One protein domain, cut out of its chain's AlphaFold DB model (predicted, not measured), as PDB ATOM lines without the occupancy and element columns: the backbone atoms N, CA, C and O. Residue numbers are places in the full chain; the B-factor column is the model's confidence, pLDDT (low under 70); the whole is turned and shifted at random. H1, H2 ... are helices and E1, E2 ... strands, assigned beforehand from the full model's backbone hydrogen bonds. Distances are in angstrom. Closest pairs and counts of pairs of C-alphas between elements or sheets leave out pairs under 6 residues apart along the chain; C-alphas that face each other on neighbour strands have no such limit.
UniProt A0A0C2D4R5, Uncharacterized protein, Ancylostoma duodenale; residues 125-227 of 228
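AT A GLANCE: This is residues 125 to 227 of the 228 residues of an uncharacterized protein of Ancylostoma duodenale (UniProt A0A0C2D4R5). A small, twisted parallel sheet of four short strands forms the middle, with helix H2 over one face and H3 over the other. H1 packs crosswise on H2 toward one end of the long axis; toward the other end H4 packs on H3, and residues 209 to 222 lead back to the sheet's edge strand E4. The printed part has 103 residues with four named helices and four named strands, in the order H1 E1 H2 E2 H3 E3 H4 E4; the sheet runs E2 E1 E3 E4, and the class is mixed, helices and strands. The whole is compact, with a radius of gyration of the C-alphas of 13.0 A, yet elongated, spanning 43 by 27 by 19 A.

IN THESE COORDINATES: Begin at the sheet: find C-alpha 146 at (200.357, 188.664, 131.392), where E1, residues 146 to 148, starts. E2 is residues 172 to 174, E3 residues 196 to 199 at 10.3 A, and E4 residues 223 to 226 at 10.1 A, ending at C-alpha 226 at (215.843, 184.365, 133.527). H2, residues 156 to 168, runs 15.5 A, and H3, residues 182 to 191, 14.4 A. Find H1 from C-alpha 125 at (213.493, 206.833, 141.940) to residue 137, 18.1 A; H4 is residues 201 to 208, 10.6 A.

HOW THE PARTS SIT: Look across the sheet, where neighbour strands are parallel: between E2 and E1, N 147 and O 172 are within hydrogen-bond range at 2.8 A; between E1 and E3, N 148 and O 196 are within hydrogen-bond range at 2.9 A; between E3 and E4, N 225 and O 197 are within hydrogen-bond range at 3.2 A. H2 is on the sheet at a height of 9.5 A, over E1 and E3, along the strands. On the opposite face H3 has a height of 9.1 A and lies over E1, only just, with 3 of its C-alphas falling on it. E1, H2, E2 and E3, H4, E4 are strand-helix-strand units, two parallel neighbour strands with a helix between; E2, H3, E3 is a split one, with E1 between its strands; the three crossovers are right-handed. H1 touches H2, about perpendicular at 77 degrees, closest at the C-alphas of Ala 131 and Cys 165, 4.5 A. H4 only grazes the sheet with residues 201 to 205 and touches H3 at a steep tilt of 66 degrees, the same way, closest at the C-alphas of Ala 182 and Met 207, 4.9 A. Every O i to N i+4 pair is within hydrogen-bond range in H1, H3 and H4; in H2, 7 of 9 are.

THE WHOLE: The C-alphas farthest apart are those of His 125 and Pro 211, 43.5 A. The printed part has no cut, and the link from H4 to E4, 14 residues, is long. Mean pLDDT of the printed part is 91.0; residue 227 is under 70.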
ATOM      1  N   HIS A 125     213.093 206.440 143.280       72.75
ATOM      2  CA  HIS A 125     213.493 206.833 141.940       72.75
ATOM      3  C   HIS A 125     214.360 205.758 141.280       72.75
ATOM      4  O   HIS A 125     214.114 205.387 140.138       72.75
ATOM      5  N   ASN A 126     215.338 205.204 142.003       72.75
ATOM      6  CA  ASN A 126     216.212 204.178 141.441       72.75
ATOM      7  C   ASN A 126     215.454 202.887 141.119       72.75
ATOM      8  O   ASN A 126     215.639 202.337 140.036       72.75
ATOM      9  N   VAL A 127     214.605 202.418 142.036       78.38
ATOM     10  CA  VAL A 127     213.877 201.154 141.857       78.38
ATOM     11  C   VAL A 127     212.833 201.274 140.748       78.38
ATOM     12  O   VAL A 127     212.757 200.398 139.891       78.38
ATOM     13  N   LEU A 128     212.068 202.370 140.718       84.69
ATOM     14  CA  LEU A 128     211.061 202.591 139.680       84.69
ATOM     15  C   LEU A 128     211.689 202.814 138.306       84.69
ATOM     16  O   LEU A 128     211.206 202.234 137.340       84.69
ATOM     17  N   ASN A 129     212.778 203.582 138.200       83.75
ATOM     18  CA  ASN A 129     213.468 203.748 136.919       83.75
ATOM     19  C   ASN A 129     214.022 202.417 136.414       83.75
ATOM     20  O   ASN A 129     213.913 202.119 135.228       83.75
ATOM     21  N   ASN A 130     214.617 201.614 137.301       81.88
ATOM     22  CA  ASN A 130     215.130 200.304 136.928       81.88
ATOM     23  C   ASN A 130     214.000 199.400 136.414       81.88
ATOM     24  O   ASN A 130     214.112 198.876 135.309       81.88
ATOM     25  N   ALA A 131     212.888 199.308 137.148       86.12
ATOM     26  CA  ALA A 131     211.708 198.557 136.729       86.12
ATOM     27  C   ALA A 131     211.134 199.062 135.393       86.12
ATOM     28  O   ALA A 131     210.858 198.267 134.495       86.12
ATOM     29  N   TYR A 132     211.030 200.382 135.224       89.06
ATOM     30  CA  TYR A 132     210.541 200.997 133.995       89.06
ATOM     31  C   TYR A 132     211.421 200.631 132.795       89.06
ATOM     32  O   TYR A 132     210.913 200.131 131.793       89.06
ATOM     33  N   PHE A 133     212.742 200.809 132.884       87.88
ATOM     34  CA  PHE A 133     213.640 200.483 131.773       87.88
ATOM     35  C   PHE A 133     213.742 198.980 131.500       87.88
ATOM     36  O   PHE A 133     213.906 198.596 130.343       87.88
ATOM     37  N   ILE A 134     213.610 198.127 132.519       86.94
ATOM     38  CA  ILE A 134     213.493 196.677 132.316       86.94
ATOM     39  C   ILE A 134     212.233 196.364 131.508       86.94
ATOM     40  O   ILE A 134     212.331 195.662 130.507       86.94
ATOM     41  N   GLY A 135     211.085 196.951 131.849       86.50
ATOM     42  CA  GLY A 135     209.849 196.741 131.090       86.50
ATOM     43  C   GLY A 135     209.908 197.279 129.659       86.50
ATOM     44  O   GLY A 135     209.370 196.654 128.747       86.50
ATOM     45  N   ILE A 136     210.636 198.378 129.422       90.19
ATOM     46  CA  ILE A 136     210.948 198.829 128.057       90.19
ATOM     47  C   ILE A 136     211.739 197.752 127.311       90.19
ATOM     48  O   ILE A 136     211.342 197.358 126.218       90.19
ATOM     49  N   ARG A 137     212.816 197.227 127.912       88.62
ATOM     50  CA  ARG A 137     213.651 196.169 127.310       88.62
ATOM     51  C   ARG A 137     212.891 194.859 127.090       88.62
ATOM     52  O   ARG A 137     213.203 194.144 126.146       88.62
ATOM     53  N   ALA A 138     211.912 194.565 127.938       86.25
ATOM     54  CA  ALA A 138     211.034 193.405 127.821       86.25
ATOM     55  C   ALA A 138     209.872 193.616 126.824       86.25
ATOM     56  O   ALA A 138     209.079 192.700 126.606       86.25
ATOM     57  N   GLY A 139     209.749 194.809 126.221       89.56
ATOM     58  CA  GLY A 139     208.716 195.131 125.229       89.56
ATOM     59  C   GLY A 139     207.320 195.364 125.819       89.56
ATOM     60  O   GLY A 139     206.325 195.300 125.102       89.56
ATOM     61  N   TYR A 140     207.200 195.630 127.122       92.06
ATOM     62  CA  TYR A 140     205.894 195.756 127.792       92.06
ATOM     63  C   TYR A 140     205.122 197.008 127.376       92.06
ATOM     64  O   TYR A 140     203.895 197.013 127.363       92.06
ATOM     65  N   HIS A 141     205.838 198.041 126.948       89.75
ATOM     66  CA  HIS A 141     205.257 199.240 126.355       89.75
ATOM     67  C   HIS A 141     204.643 199.012 124.962       89.75
ATOM     68  O   HIS A 141     203.826 199.816 124.524       89.75
ATOM     69  N   GLU A 142     205.014 197.934 124.268       91.38
ATOM     70  CA  GLU A 142     204.562 197.658 122.898       91.38
ATOM     71  C   GLU A 142     203.284 196.814 122.872       91.38
ATOM     72  O   GLU A 142     202.514 196.863 121.914       91.38
ATOM     73  N   GLN A 143     203.044 196.019 123.920       88.38
ATOM     74  CA  GLN A 143     201.954 195.051 123.942       88.38
ATOM     75  C   GLN A 143     201.545 194.642 125.356       88.38
ATOM     76  O   GLN A 143     202.368 194.445 126.252       88.38
ATOM     77  N   LYS A 144     200.239 194.403 125.525       93.44
ATOM     78  CA  LYS A 144     199.680 193.869 126.769       93.44
ATOM     79  C   LYS A 144     200.251 192.485 127.055       93.44
ATOM     80  O   LYS A 144     200.156 191.596 126.213       93.44
ATOM     81  N   THR A 145     200.786 192.316 128.250       95.31
ATOM     82  CA  THR A 145     201.528 191.171 128.759       95.31
ATOM     83  C   THR A 145     200.890 190.692 130.063       95.31
ATOM     84  O   THR A 145     200.553 191.482 130.950       95.31
ATOM     85  N   ILE A 146     200.727 189.377 130.169       97.44
ATOM     86  CA  ILE A 146     200.357 188.664 131.392       97.44
ATOM     87  C   ILE A 146     201.605 187.904 131.840       97.44
ATOM     88  O   ILE A 146     202.115 187.060 131.103       97.44
ATOM     89  N   ILE A 147     202.146 188.269 132.998       96.81
ATOM     90  CA  ILE A 147     203.435 187.800 133.504       96.81
ATOM     91  C   ILE A 147     203.175 186.776 134.606       96.81
ATOM     92  O   ILE A 147     202.669 187.138 135.668       96.81
ATOM     93  N   CYS A 148     203.554 185.519 134.387       97.25
ATOM     94  CA  CYS A 148     203.620 184.527 135.457       97.25
ATOM     95  C   CYS A 148     204.861 184.807 136.315       97.25
ATOM     96  O   CYS A 148     205.991 184.737 135.823       97.25
ATOM     97  N   VAL A 149     204.646 185.139 137.592       95.62
ATOM     98  CA  VAL A 149     205.688 185.474 138.572       95.62
ATOM     99  C   VAL A 149     205.703 184.413 139.682       95.62
ATOM    100  O   VAL A 149     205.173 184.633 140.774       95.62
ATOM    101  N   PRO A 150     206.318 183.242 139.439       92.62
ATOM    102  CA  PRO A 150     206.521 182.228 140.472       92.62
ATOM    103  C   PRO A 150     207.613 182.620 141.480       92.62
ATOM    104  O   PRO A 150     207.762 181.983 142.527       92.62
ATOM    105  N   ASN A 151     208.409 183.647 141.163       89.94
ATOM    106  CA  ASN A 151     209.508 184.103 141.997       89.94
ATOM    107  C   ASN A 151     209.013 184.643 143.343       89.94
ATOM    108  O   ASN A 151     207.936 185.238 143.424       89.94
ATOM    109  N   PRO A 152     209.813 184.511 144.405       85.19
ATOM    110  CA  PRO A 152     209.416 185.028 145.699       85.19
ATOM    111  C   PRO A 152     209.454 186.560 145.775       85.19
ATOM    112  O   PRO A 152     210.441 187.182 145.378       85.19
ATOM    113  N   LEU A 153     208.422 187.167 146.363       83.69
ATOM    114  CA  LEU A 153     208.293 188.623 146.502       83.69
ATOM    115  C   LEU A 153     209.306 189.242 147.474       83.69
ATOM    116  O   LEU A 153     209.677 190.398 147.308       83.69
ATOM    117  N   TYR A 154     209.825 188.482 148.440       75.56
ATOM    118  CA  TYR A 154     210.909 188.956 149.310       75.56
ATOM    119  C   TYR A 154     212.246 189.145 148.569       75.56
ATOM    120  O   TYR A 154     213.162 189.762 149.103       75.56
ATOM    121  N   HIS A 155     212.381 188.606 147.354       80.75
ATOM    122  CA  HIS A 155     213.548 188.808 146.505       80.75
ATOM    123  C   HIS A 155     213.288 189.964 145.533       80.75
ATOM    124  O   HIS A 155     212.164 190.143 145.057       80.75
ATOM    125  N   CYS A 156     214.329 190.725 145.177       74.88
ATOM    126  CA  CYS A 156     214.198 191.852 144.247       74.88
ATOM    127  C   CYS A 156     213.603 191.435 142.891       74.88
ATOM    128  O   CYS A 156     212.890 192.214 142.269       74.88
ATOM    129  N   PHE A 157     213.823 190.189 142.464       77.69
ATOM    130  CA  PHE A 157     213.215 189.656 141.245       77.69
ATOM    131  C   PHE A 157     211.677 189.670 141.327       77.69
ATOM    132  O   PHE A 157     211.019 190.212 140.445       77.69
ATOM    133  N   GLY A 158     211.081 189.168 142.412       80.50
ATOM    134  CA  GLY A 158     209.624 189.168 142.556       80.50
ATOM    135  C   GLY A 158     209.050 190.579 142.722       80.50
ATOM    136  O   GLY A 158     208.141 190.974 141.992       80.50
ATOM    137  N   CYS A 159     209.588 191.362 143.662       82.62
ATOM    138  CA  CYS A 159     209.002 192.662 144.011       82.62
ATOM    139  C   CYS A 159     209.385 193.821 143.081       82.62
ATOM    140  O   CYS A 159     208.619 194.776 142.988       82.62
ATOM    141  N   VAL A 160     210.533 193.787 142.397       82.62
ATOM    142  CA  VAL A 160     210.954 194.862 141.478       82.62
ATOM    143  C   VAL A 160     210.693 194.462 140.034       82.62
ATOM    144  O   VAL A 160     209.900 195.110 139.353       82.62
ATOM    145  N   LEU A 161     211.326 193.384 139.576       83.06
ATOM    146  CA  LEU A 161     211.192 192.931 138.193       83.06
ATOM    147  C   LEU A 161     209.787 192.391 137.917       83.06
ATOM    148  O   LEU A 161     209.262 192.668 136.856       83.06
ATOM    149  N   GLY A 162     209.146 191.691 138.853       87.31
ATOM    150  CA  GLY A 162     207.743 191.284 138.727       87.31
ATOM    151  C   GLY A 162     206.790 192.465 138.900       87.31
ATOM    152  O   GLY A 162     206.284 193.038 137.936       87.31
ATOM    153  N   VAL A 163     206.547 192.837 140.158       91.25
ATOM    154  CA  VAL A 163     205.476 193.776 140.532       91.25
ATOM    155  C   VAL A 163     205.687 195.177 139.957       91.25
ATOM    156  O   VAL A 163     204.774 195.720 139.340       91.25
ATOM    157  N   LEU A 164     206.856 195.796 140.158       91.00
ATOM    158  CA  LEU A 164     207.056 197.193 139.743       91.00
ATOM    159  C   LEU A 164     207.216 197.342 138.230       91.00
ATOM    160  O   LEU A 164     206.769 198.343 137.671       91.00
ATOM    161  N   CYS A 165     207.800 196.357 137.549       90.50
ATOM    162  CA  CYS A 165     207.844 196.349 136.087       90.50
ATOM    163  C   CYS A 165     206.427 196.282 135.512       90.50
ATOM    164  O   CYS A 165     206.055 197.102 134.675       90.50
ATOM    165  N   ALA A 166     205.594 195.377 136.037       93.19
ATOM    166  CA  ALA A 166     204.203 195.300 135.623       93.19
ATOM    167  C   ALA A 166     203.444 196.594 135.934       93.19
ATOM    168  O   ALA A 166     202.739 197.115 135.075       93.19
ATOM    169  N   LEU A 167     203.633 197.155 137.130       92.81
ATOM    170  CA  LEU A 167     202.957 198.376 137.562       92.81
ATOM    171  C   LEU A 167     203.306 199.581 136.678       92.81
ATOM    172  O   LEU A 167     202.414 200.318 136.268       92.81
ATOM    173  N   THR A 168     204.591 199.777 136.373       93.06
ATOM    174  CA  THR A 168     205.067 200.921 135.574       93.06
ATOM    175  C   THR A 168     204.619 200.872 134.114       93.06
ATOM    176  O   THR A 168     204.558 201.916 133.470       93.06
ATOM    177  N   HIS A 169     204.247 199.689 133.618       94.69
ATOM    178  CA  HIS A 169     203.774 199.470 132.249       94.69
ATOM    179  C   HIS A 169     202.308 199.033 132.166       94.69
ATOM    180  O   HIS A 169     201.854 198.688 131.082       94.69
ATOM    181  N   LEU A 170     201.558 199.043 133.273       94.88
ATOM    182  CA  LEU A 170     200.145 198.628 133.339       94.88
ATOM    183  C   LEU A 170     199.887 197.179 132.871       94.88
ATOM    184  O   LEU A 170     198.881 196.879 132.226       94.88
ATOM    185  N   GLN A 171     200.802 196.271 133.208       95.62
ATOM    186  CA  GLN A 171     200.730 194.847 132.879       95.62
ATOM    187  C   GLN A 171     200.068 194.035 133.996       95.62
ATOM    188  O   GLN A 171     199.854 194.518 135.108       95.62
ATOM    189  N   THR A 172     199.731 192.779 133.698       96.06
ATOM    190  CA  THR A 172     199.112 191.860 134.666       96.06
ATOM    191  C   THR A 172     200.157 190.904 135.234       96.06
ATOM    192  O   THR A 172     200.889 190.287 134.467       96.06
ATOM    193  N   CYS A 173     200.206 190.751 136.558       95.94
ATOM    194  CA  CYS A 173     200.971 189.689 137.217       95.94
ATOM    195  C   CYS A 173     200.044 188.549 137.642       95.94
ATOM    196  O   CYS A 173     198.991 188.798 138.228       95.94
ATOM    197  N   VAL A 174     200.492 187.317 137.426       96.88
ATOM    198  CA  VAL A 174     199.887 186.087 137.937       96.88
ATOM    199  C   VAL A 174     200.862 185.468 138.931       96.88
ATOM    200  O   VAL A 174     202.005 185.175 138.585       96.88
ATOM    201  N   PHE A 175     200.421 185.290 140.175       95.31
ATOM    202  CA  PHE A 175     201.201 184.638 141.226       95.31
ATOM    203  C   PHE A 175     200.665 183.214 141.408       95.31
ATOM    204  O   PHE A 175     199.612 183.057 142.022       95.31
ATOM    205  N   PRO A 176     201.350 182.185 140.878       95.50
ATOM    206  CA  PRO A 176     200.785 180.837 140.778       95.50
ATOM    207  C   PRO A 176     200.598 180.152 142.133       95.50
ATOM    208  O   PRO A 176     199.712 179.325 142.300       95.50
ATOM    209  N   ALA A 177     201.448 180.478 143.108       91.94
ATOM    210  CA  ALA A 177     201.407 179.886 144.434       91.94
ATOM    211  C   ALA A 177     202.096 180.794 145.473       91.94
ATOM    212  O   ALA A 177     202.923 181.640 145.109       91.94
ATOM    213  N   PRO A 178     201.827 180.594 146.782       84.12
ATOM    214  CA  PRO A 178     202.483 181.337 147.865       84.12
ATOM    215  C   PRO A 178     204.016 181.146 147.911       84.12
ATOM    216  O   PRO A 178     204.758 181.989 148.416       84.12
ATOM    217  N   SER A 179     204.515 180.041 147.364       86.75
ATOM    218  CA  SER A 179     205.933 179.786 147.099       86.75
ATOM    219  C   SER A 179     206.057 179.053 145.772       86.75
ATOM    220  O   SER A 179     205.081 178.436 145.362       86.75
ATOM    221  N   PHE A 180     207.233 179.057 145.140       90.75
ATOM    222  CA  PHE A 180     207.425 178.316 143.894       90.75
ATOM    223  C   PHE A 180     206.998 176.848 144.020       90.75
ATOM    224  O   PHE A 180     207.493 176.125 144.887       90.75
ATOM    225  N   GLU A 181     206.103 176.443 143.125       93.50
ATOM    226  CA  GLU A 181     205.670 175.071 142.896       93.50
ATOM    227  C   GLU A 181     205.541 174.895 141.379       93.50
ATOM    228  O   GLU A 181     204.814 175.646 140.726       93.50
ATOM    229  N   ALA A 182     206.293 173.945 140.810       96.25
ATOM    230  CA  ALA A 182     206.433 173.803 139.359       96.25
ATOM    231  C   ALA A 182     205.085 173.573 138.661       96.25
ATOM    232  O   ALA A 182     204.772 174.260 137.692       96.25
ATOM    233  N   LEU A 183     204.262 172.667 139.198       97.50
ATOM    234  CA  LEU A 183     202.937 172.378 138.651       97.50
ATOM    235  C   LEU A 183     202.017 173.602 138.683       97.50
ATOM    236  O   LEU A 183     201.394 173.909 137.675       97.50
ATOM    237  N   ALA A 184     201.982 174.334 139.798       97.44
ATOM    238  CA  ALA A 184     201.157 175.535 139.919       97.44
ATOM    239  C   ALA A 184     201.579 176.616 138.911       97.44
ATOM    240  O   ALA A 184     200.734 177.288 138.325       97.44
ATOM    241  N   ALA A 185     202.887 176.774 138.676       97.50
ATOM    242  CA  ALA A 185     203.396 177.698 137.666       97.50
ATOM    243  C   ALA A 185     202.981 177.281 136.247       97.50
ATOM    244  O   ALA A 185     202.536 178.129 135.477       97.50
ATOM    245  N   ILE A 186     203.081 175.989 135.922       98.12
ATOM    246  CA  ILE A 186     202.649 175.430 134.634       98.12
ATOM    247  C   ILE A 186     201.140 175.632 134.420       98.12
ATOM    248  O   ILE A 186     200.740 176.149 133.378       98.12
ATOM    249  N   GLN A 187     200.320 175.287 135.416       98.31
ATOM    250  CA  GLN A 187     198.862 175.447 135.383       98.31
ATOM    251  C   GLN A 187     198.463 176.904 135.157       98.31
ATOM    252  O   GLN A 187     197.702 177.204 134.243       98.31
ATOM    253  N   ALA A 188     199.055 177.825 135.920       98.00
ATOM    254  CA  ALA A 188     198.773 179.249 135.792       98.00
ATOM    255  C   ALA A 188     199.148 179.814 134.412       98.00
ATOM    256  O   ALA A 188     198.503 180.745 133.932       98.00
ATOM    257  N   ILE A 189     200.187 179.282 133.756       98.06
ATOM    258  CA  ILE A 189     200.548 179.717 132.400       98.06
ATOM    259  C   ILE A 189     199.448 179.363 131.405       98.06
ATOM    260  O   ILE A 189     199.082 180.219 130.600       98.06
ATOM    261  N   ASP A 190     198.933 178.138 131.472       98.19
ATOM    262  CA  ASP A 190     197.890 177.654 130.571       98.19
ATOM    263  C   ASP A 190     196.547 178.353 130.843       98.19
ATOM    264  O   ASP A 190     195.975 178.997 129.960       98.19
ATOM    265  N   GLU A 191     196.097 178.321 132.101       98.12
ATOM    266  CA  GLU A 191     194.794 178.839 132.533       98.12
ATOM    267  C   GLU A 191     194.668 180.353 132.318       98.12
ATOM    268  O   GLU A 191     193.706 180.823 131.706       98.12
ATOM    269  N   GLU A 192     195.671 181.124 132.747       98.06
ATOM    270  CA  GLU A 192     195.670 182.590 132.622       98.06
ATOM    271  C   GLU A 192     196.242 183.068 131.282       98.06
ATOM    272  O   GLU A 192     196.338 184.273 131.024       98.06
ATOM    273  N   ARG A 193     196.634 182.126 130.411       97.75
ATOM    274  CA  ARG A 193     197.252 182.390 129.107       97.75
ATOM    275  C   ARG A 193     198.419 183.365 129.226       97.75
ATOM    276  O   ARG A 193     198.509 184.350 128.482       97.75
ATOM    277  N   CYS A 194     199.305 183.102 130.186       98.00
ATOM    278  CA  CYS A 194     200.451 183.960 130.448       98.00
ATOM    279  C   CYS A 194     201.283 184.125 129.173       98.00
ATOM    280  O   CYS A 194     201.515 183.174 128.425       98.00
ATOM    281  N   THR A 195     201.730 185.351 128.921       97.12
ATOM    282  CA  THR A 195     202.542 185.699 127.748       97.12
ATOM    283  C   THR A 195     204.020 185.852 128.085       97.12
ATOM    284  O   THR A 195     204.860 185.830 127.188       97.12
ATOM    285  N   ALA A 196     204.337 186.023 129.370       95.38
ATOM    286  CA  ALA A 196     205.695 186.045 129.882       95.38
ATOM    287  C   ALA A 196     205.827 185.144 131.113       95.38
ATOM    288  O   ALA A 196     204.889 185.037 131.904       95.38
ATOM    289  N   LEU A 197     206.995 184.526 131.284       95.44
ATOM    290  CA  LEU A 197     207.324 183.700 132.447       95.44
ATOM    291  C   LEU A 197     208.651 184.144 133.059       95.44
ATOM    292  O   LEU A 197     209.656 184.267 132.358       95.44
ATOM    293  N   TYR A 198     208.651 184.364 134.371       93.44
ATOM    294  CA  TYR A 198     209.847 184.687 135.145       93.44
ATOM    295  C   TYR A 198     210.332 183.479 135.943       93.44
ATOM    296  O   TYR A 198     209.532 182.662 136.397       93.44
ATOM    297  N   GLY A 199     211.645 183.353 136.128       89.12
ATOM    298  CA  GLY A 199     212.203 182.247 136.902       89.12
ATOM    299  C   GLY A 199     213.726 182.234 136.961       89.12
ATOM    300  O   GLY A 199     214.410 182.950 136.236       89.12
ATOM    301  N   THR A 200     214.273 181.405 137.842       88.56
ATOM    302  CA  THR A 200     215.694 181.028 137.802       88.56
ATOM    303  C   THR A 200     215.880 179.808 136.897       88.56
ATOM    304  O   THR A 200     214.919 179.057 136.705       88.56
ATOM    305  N   PRO A 201     217.094 179.529 136.384       88.12
ATOM    306  CA  PRO A 201     217.352 178.331 135.583       88.12
ATOM    307  C   PRO A 201     216.849 177.037 136.236       88.12
ATOM    308  O   PRO A 201     216.257 176.199 135.565       88.12
ATOM    309  N   THR A 202     217.012 176.903 137.555       89.25
ATOM    310  CA  THR A 202     216.517 175.748 138.321       89.25
ATOM    311  C   THR A 202     214.996 175.623 138.289       89.25
ATOM    312  O   THR A 202     214.494 174.532 138.056       89.25
ATOM    313  N   MET A 203     214.253 176.726 138.421       92.88
ATOM    314  CA  MET A 203     212.788 176.706 138.328       92.88
ATOM    315  C   MET A 203     212.319 176.261 136.939       92.88
ATOM    316  O   MET A 203     211.369 175.489 136.830       92.88
ATOM    317  N   PHE A 204     212.987 176.716 135.873       92.88
ATOM    318  CA  PHE A 204     212.680 176.267 134.511       92.88
ATOM    319  C   PHE A 204     212.962 174.776 134.327       92.88
ATOM    320  O   PHE A 204     212.138 174.081 133.740       92.88
ATOM    321  N   ILE A 205     214.081 174.276 134.856       94.06
ATOM    322  CA  ILE A 205     214.407 172.843 134.835       94.06
ATOM    323  C   ILE A 205     213.329 172.037 135.571       94.06
ATOM    324  O   ILE A 205     212.858 171.035 135.037       94.06
ATOM    325  N   ASP A 206     212.896 172.488 136.748       95.94
ATOM    326  CA  ASP A 206     211.856 171.814 137.531       95.94
ATOM    327  C   ASP A 206     210.509 171.782 136.794       95.94
ATOM    328  O   ASP A 206     209.818 170.765 136.821       95.94
ATOM    329  N   MET A 207     210.143 172.868 136.102       96.31
ATOM    330  CA  MET A 207     208.937 172.902 135.268       96.31
ATOM    331  C   MET A 207     209.053 171.962 134.063       96.31
ATOM    332  O   MET A 207     208.161 171.150 133.843       96.31
ATOM    333  N   LEU A 208     210.157 172.027 133.312       95.69
ATOM    334  CA  LEU A 208     210.375 171.199 132.119       95.69
ATOM    335  C   LEU A 208     210.425 169.698 132.437       95.69
ATOM    336  O   LEU A 208     210.008 168.885 131.617       95.69
ATOM    337  N   ASN A 209     210.918 169.331 133.622       97.44
ATOM    338  CA  ASN A 209     210.985 167.944 134.083       97.44
ATOM    339  C   ASN A 209     209.707 167.467 134.787       97.44
ATOM    340  O   ASN A 209     209.644 166.306 135.201       97.44
ATOM    341  N   HIS A 210     208.698 168.326 134.966       97.56
ATOM    342  CA  HIS A 210     207.465 167.925 135.632       97.56
ATOM    343  C   HIS A 210     206.729 166.864 134.788       97.56
ATOM    344  O   HIS A 210     206.537 167.086 133.591       97.56
ATOM    345  N   PRO A 211     206.259 165.739 135.371       97.31
ATOM    346  CA  PRO A 211     205.624 164.654 134.610       97.31
ATOM    347  C   PRO A 211     204.445 165.112 133.746       97.31
ATOM    348  O   PRO A 211     204.262 164.630 132.632       97.31
ATOM    349  N   ASP A 212     203.685 166.085 134.249       95.69
ATOM    350  CA  ASP A 212     202.510 166.617 133.561       95.69
ATOM    351  C   ASP A 212     202.815 167.761 132.582       95.69
ATOM    352  O   ASP A 212     201.879 168.303 132.008       95.69
ATOM    353  N   PHE A 213     204.077 168.160 132.374       96.56
ATOM    354  CA  PHE A 213     204.422 169.344 131.568       96.56
ATOM    355  C   PHE A 213     203.786 169.316 130.168       96.56
ATOM    356  O   PHE A 213     203.213 170.307 129.729       96.56
ATOM    357  N   LEU A 214     203.813 168.162 129.492       96.62
ATOM    358  CA  LEU A 214     203.263 168.000 128.139       96.62
ATOM    359  C   LEU A 214     201.726 168.065 128.068       96.62
ATOM    360  O   LEU A 214     201.183 168.106 126.966       96.62
ATOM    361  N   ASN A 215     201.029 168.081 129.208       97.38
ATOM    362  CA  ASN A 215     199.568 168.160 129.263       97.38
ATOM    363  C   ASN A 215     199.037 169.601 129.179       97.38
ATOM    364  O   ASN A 215     197.826 169.781 129.072       97.38
ATOM    365  N   TYR A 216     199.916 170.608 129.226       97.56
ATOM    366  CA  TYR A 216     199.544 172.023 129.293       97.56
ATOM    367  C   TYR A 216     199.960 172.796 128.039       97.56
ATOM    368  O   TYR A 216     200.898 172.428 127.326       97.56
ATOM    369  N   ASN A 217     199.252 173.890 127.760       96.25
ATOM    370  CA  ASN A 217     199.499 174.731 126.593       96.25
ATOM    371  C   ASN A 217     200.381 175.946 126.919       96.25
ATOM    372  O   ASN A 217     200.036 176.788 127.742       96.25
ATOM    373  N   PHE A 218     201.487 176.092 126.184       96.56
ATOM    374  CA  PHE A 218     202.436 177.201 126.346       96.56
ATOM    375  C   PHE A 218     202.484 178.156 125.145       96.56
ATOM    376  O   PHE A 218     203.315 179.060 125.118       96.56
ATOM    377  N   ASN A 219     201.600 178.004 124.152       96.81
ATOM    378  CA  ASN A 219     201.639 178.787 122.906       96.81
ATOM    379  C   ASN A 219     201.405 180.296 123.107       96.81
ATOM    380  O   ASN A 219     201.643 181.079 122.190       96.81
ATOM    381  N   SER A 220     200.902 180.719 124.271       96.38
ATOM    382  CA  SER A 220     200.771 182.135 124.626       96.38
ATOM    383  C   SER A 220     202.099 182.781 125.025       96.38
ATOM    384  O   SER A 220     202.230 184.001 124.906       96.38
ATOM    385  N   ILE A 221     203.077 181.993 125.487       95.50
ATOM    386  CA  ILE A 221     204.372 182.493 125.949       95.50
ATOM    387  C   ILE A 221     205.178 183.011 124.758       95.50
ATOM    388  O   ILE A 221     205.419 182.305 123.782       95.50
ATOM    389  N   ARG A 222     205.629 184.261 124.863       91.81
ATOM    390  CA  ARG A 222     206.419 184.960 123.835       91.81
ATOM    391  C   ARG A 222     207.697 185.595 124.378       91.81
ATOM    392  O   ARG A 222     208.553 186.000 123.600       91.81
ATOM    393  N   SER A 223     207.816 185.719 125.696       88.94
ATOM    394  CA  SER A 223     208.994 186.269 126.362       88.94
ATOM    395  C   SER A 223     209.173 185.664 127.753       88.94
ATOM    396  O   SER A 223     208.312 184.946 128.262       88.94
ATOM    397  N   GLY A 224     210.309 185.938 128.378       83.06
ATOM    398  CA  GLY A 224     210.583 185.532 129.746       83.06
ATOM    399  C   GLY A 224     211.880 186.148 130.236       83.06
ATOM    400  O   GLY A 224     212.758 186.457 129.431       83.06
ATOM    401  N   ASP A 225     211.978 186.322 131.549       82.19
ATOM    402  CA  ASP A 225     213.200 186.777 132.204       82.19
ATOM    403  C   ASP A 225     213.780 185.627 133.021       82.19
ATOM    404  O   ASP A 225     213.085 184.971 133.803       82.19
ATOM    405  N   VAL A 226     215.077 185.394 132.826       80.00
ATOM    406  CA  VAL A 226     215.843 184.365 133.527       80.00
ATOM    407  C   VAL A 226     216.974 185.044 134.277       80.00
ATOM    408  O   VAL A 226     217.787 185.743 133.674       80.00
ATOM    409  N   THR A 227     217.052 184.826 135.586       68.00
ATOM    410  CA  THR A 227     218.164 185.336 136.402       68.00
ATOM    411  C   THR A 227     218.938 184.175 137.004       68.00
ATOM    412  O   THR A 227     218.330 183.300 137.626       68.00
TER     413      THR A 227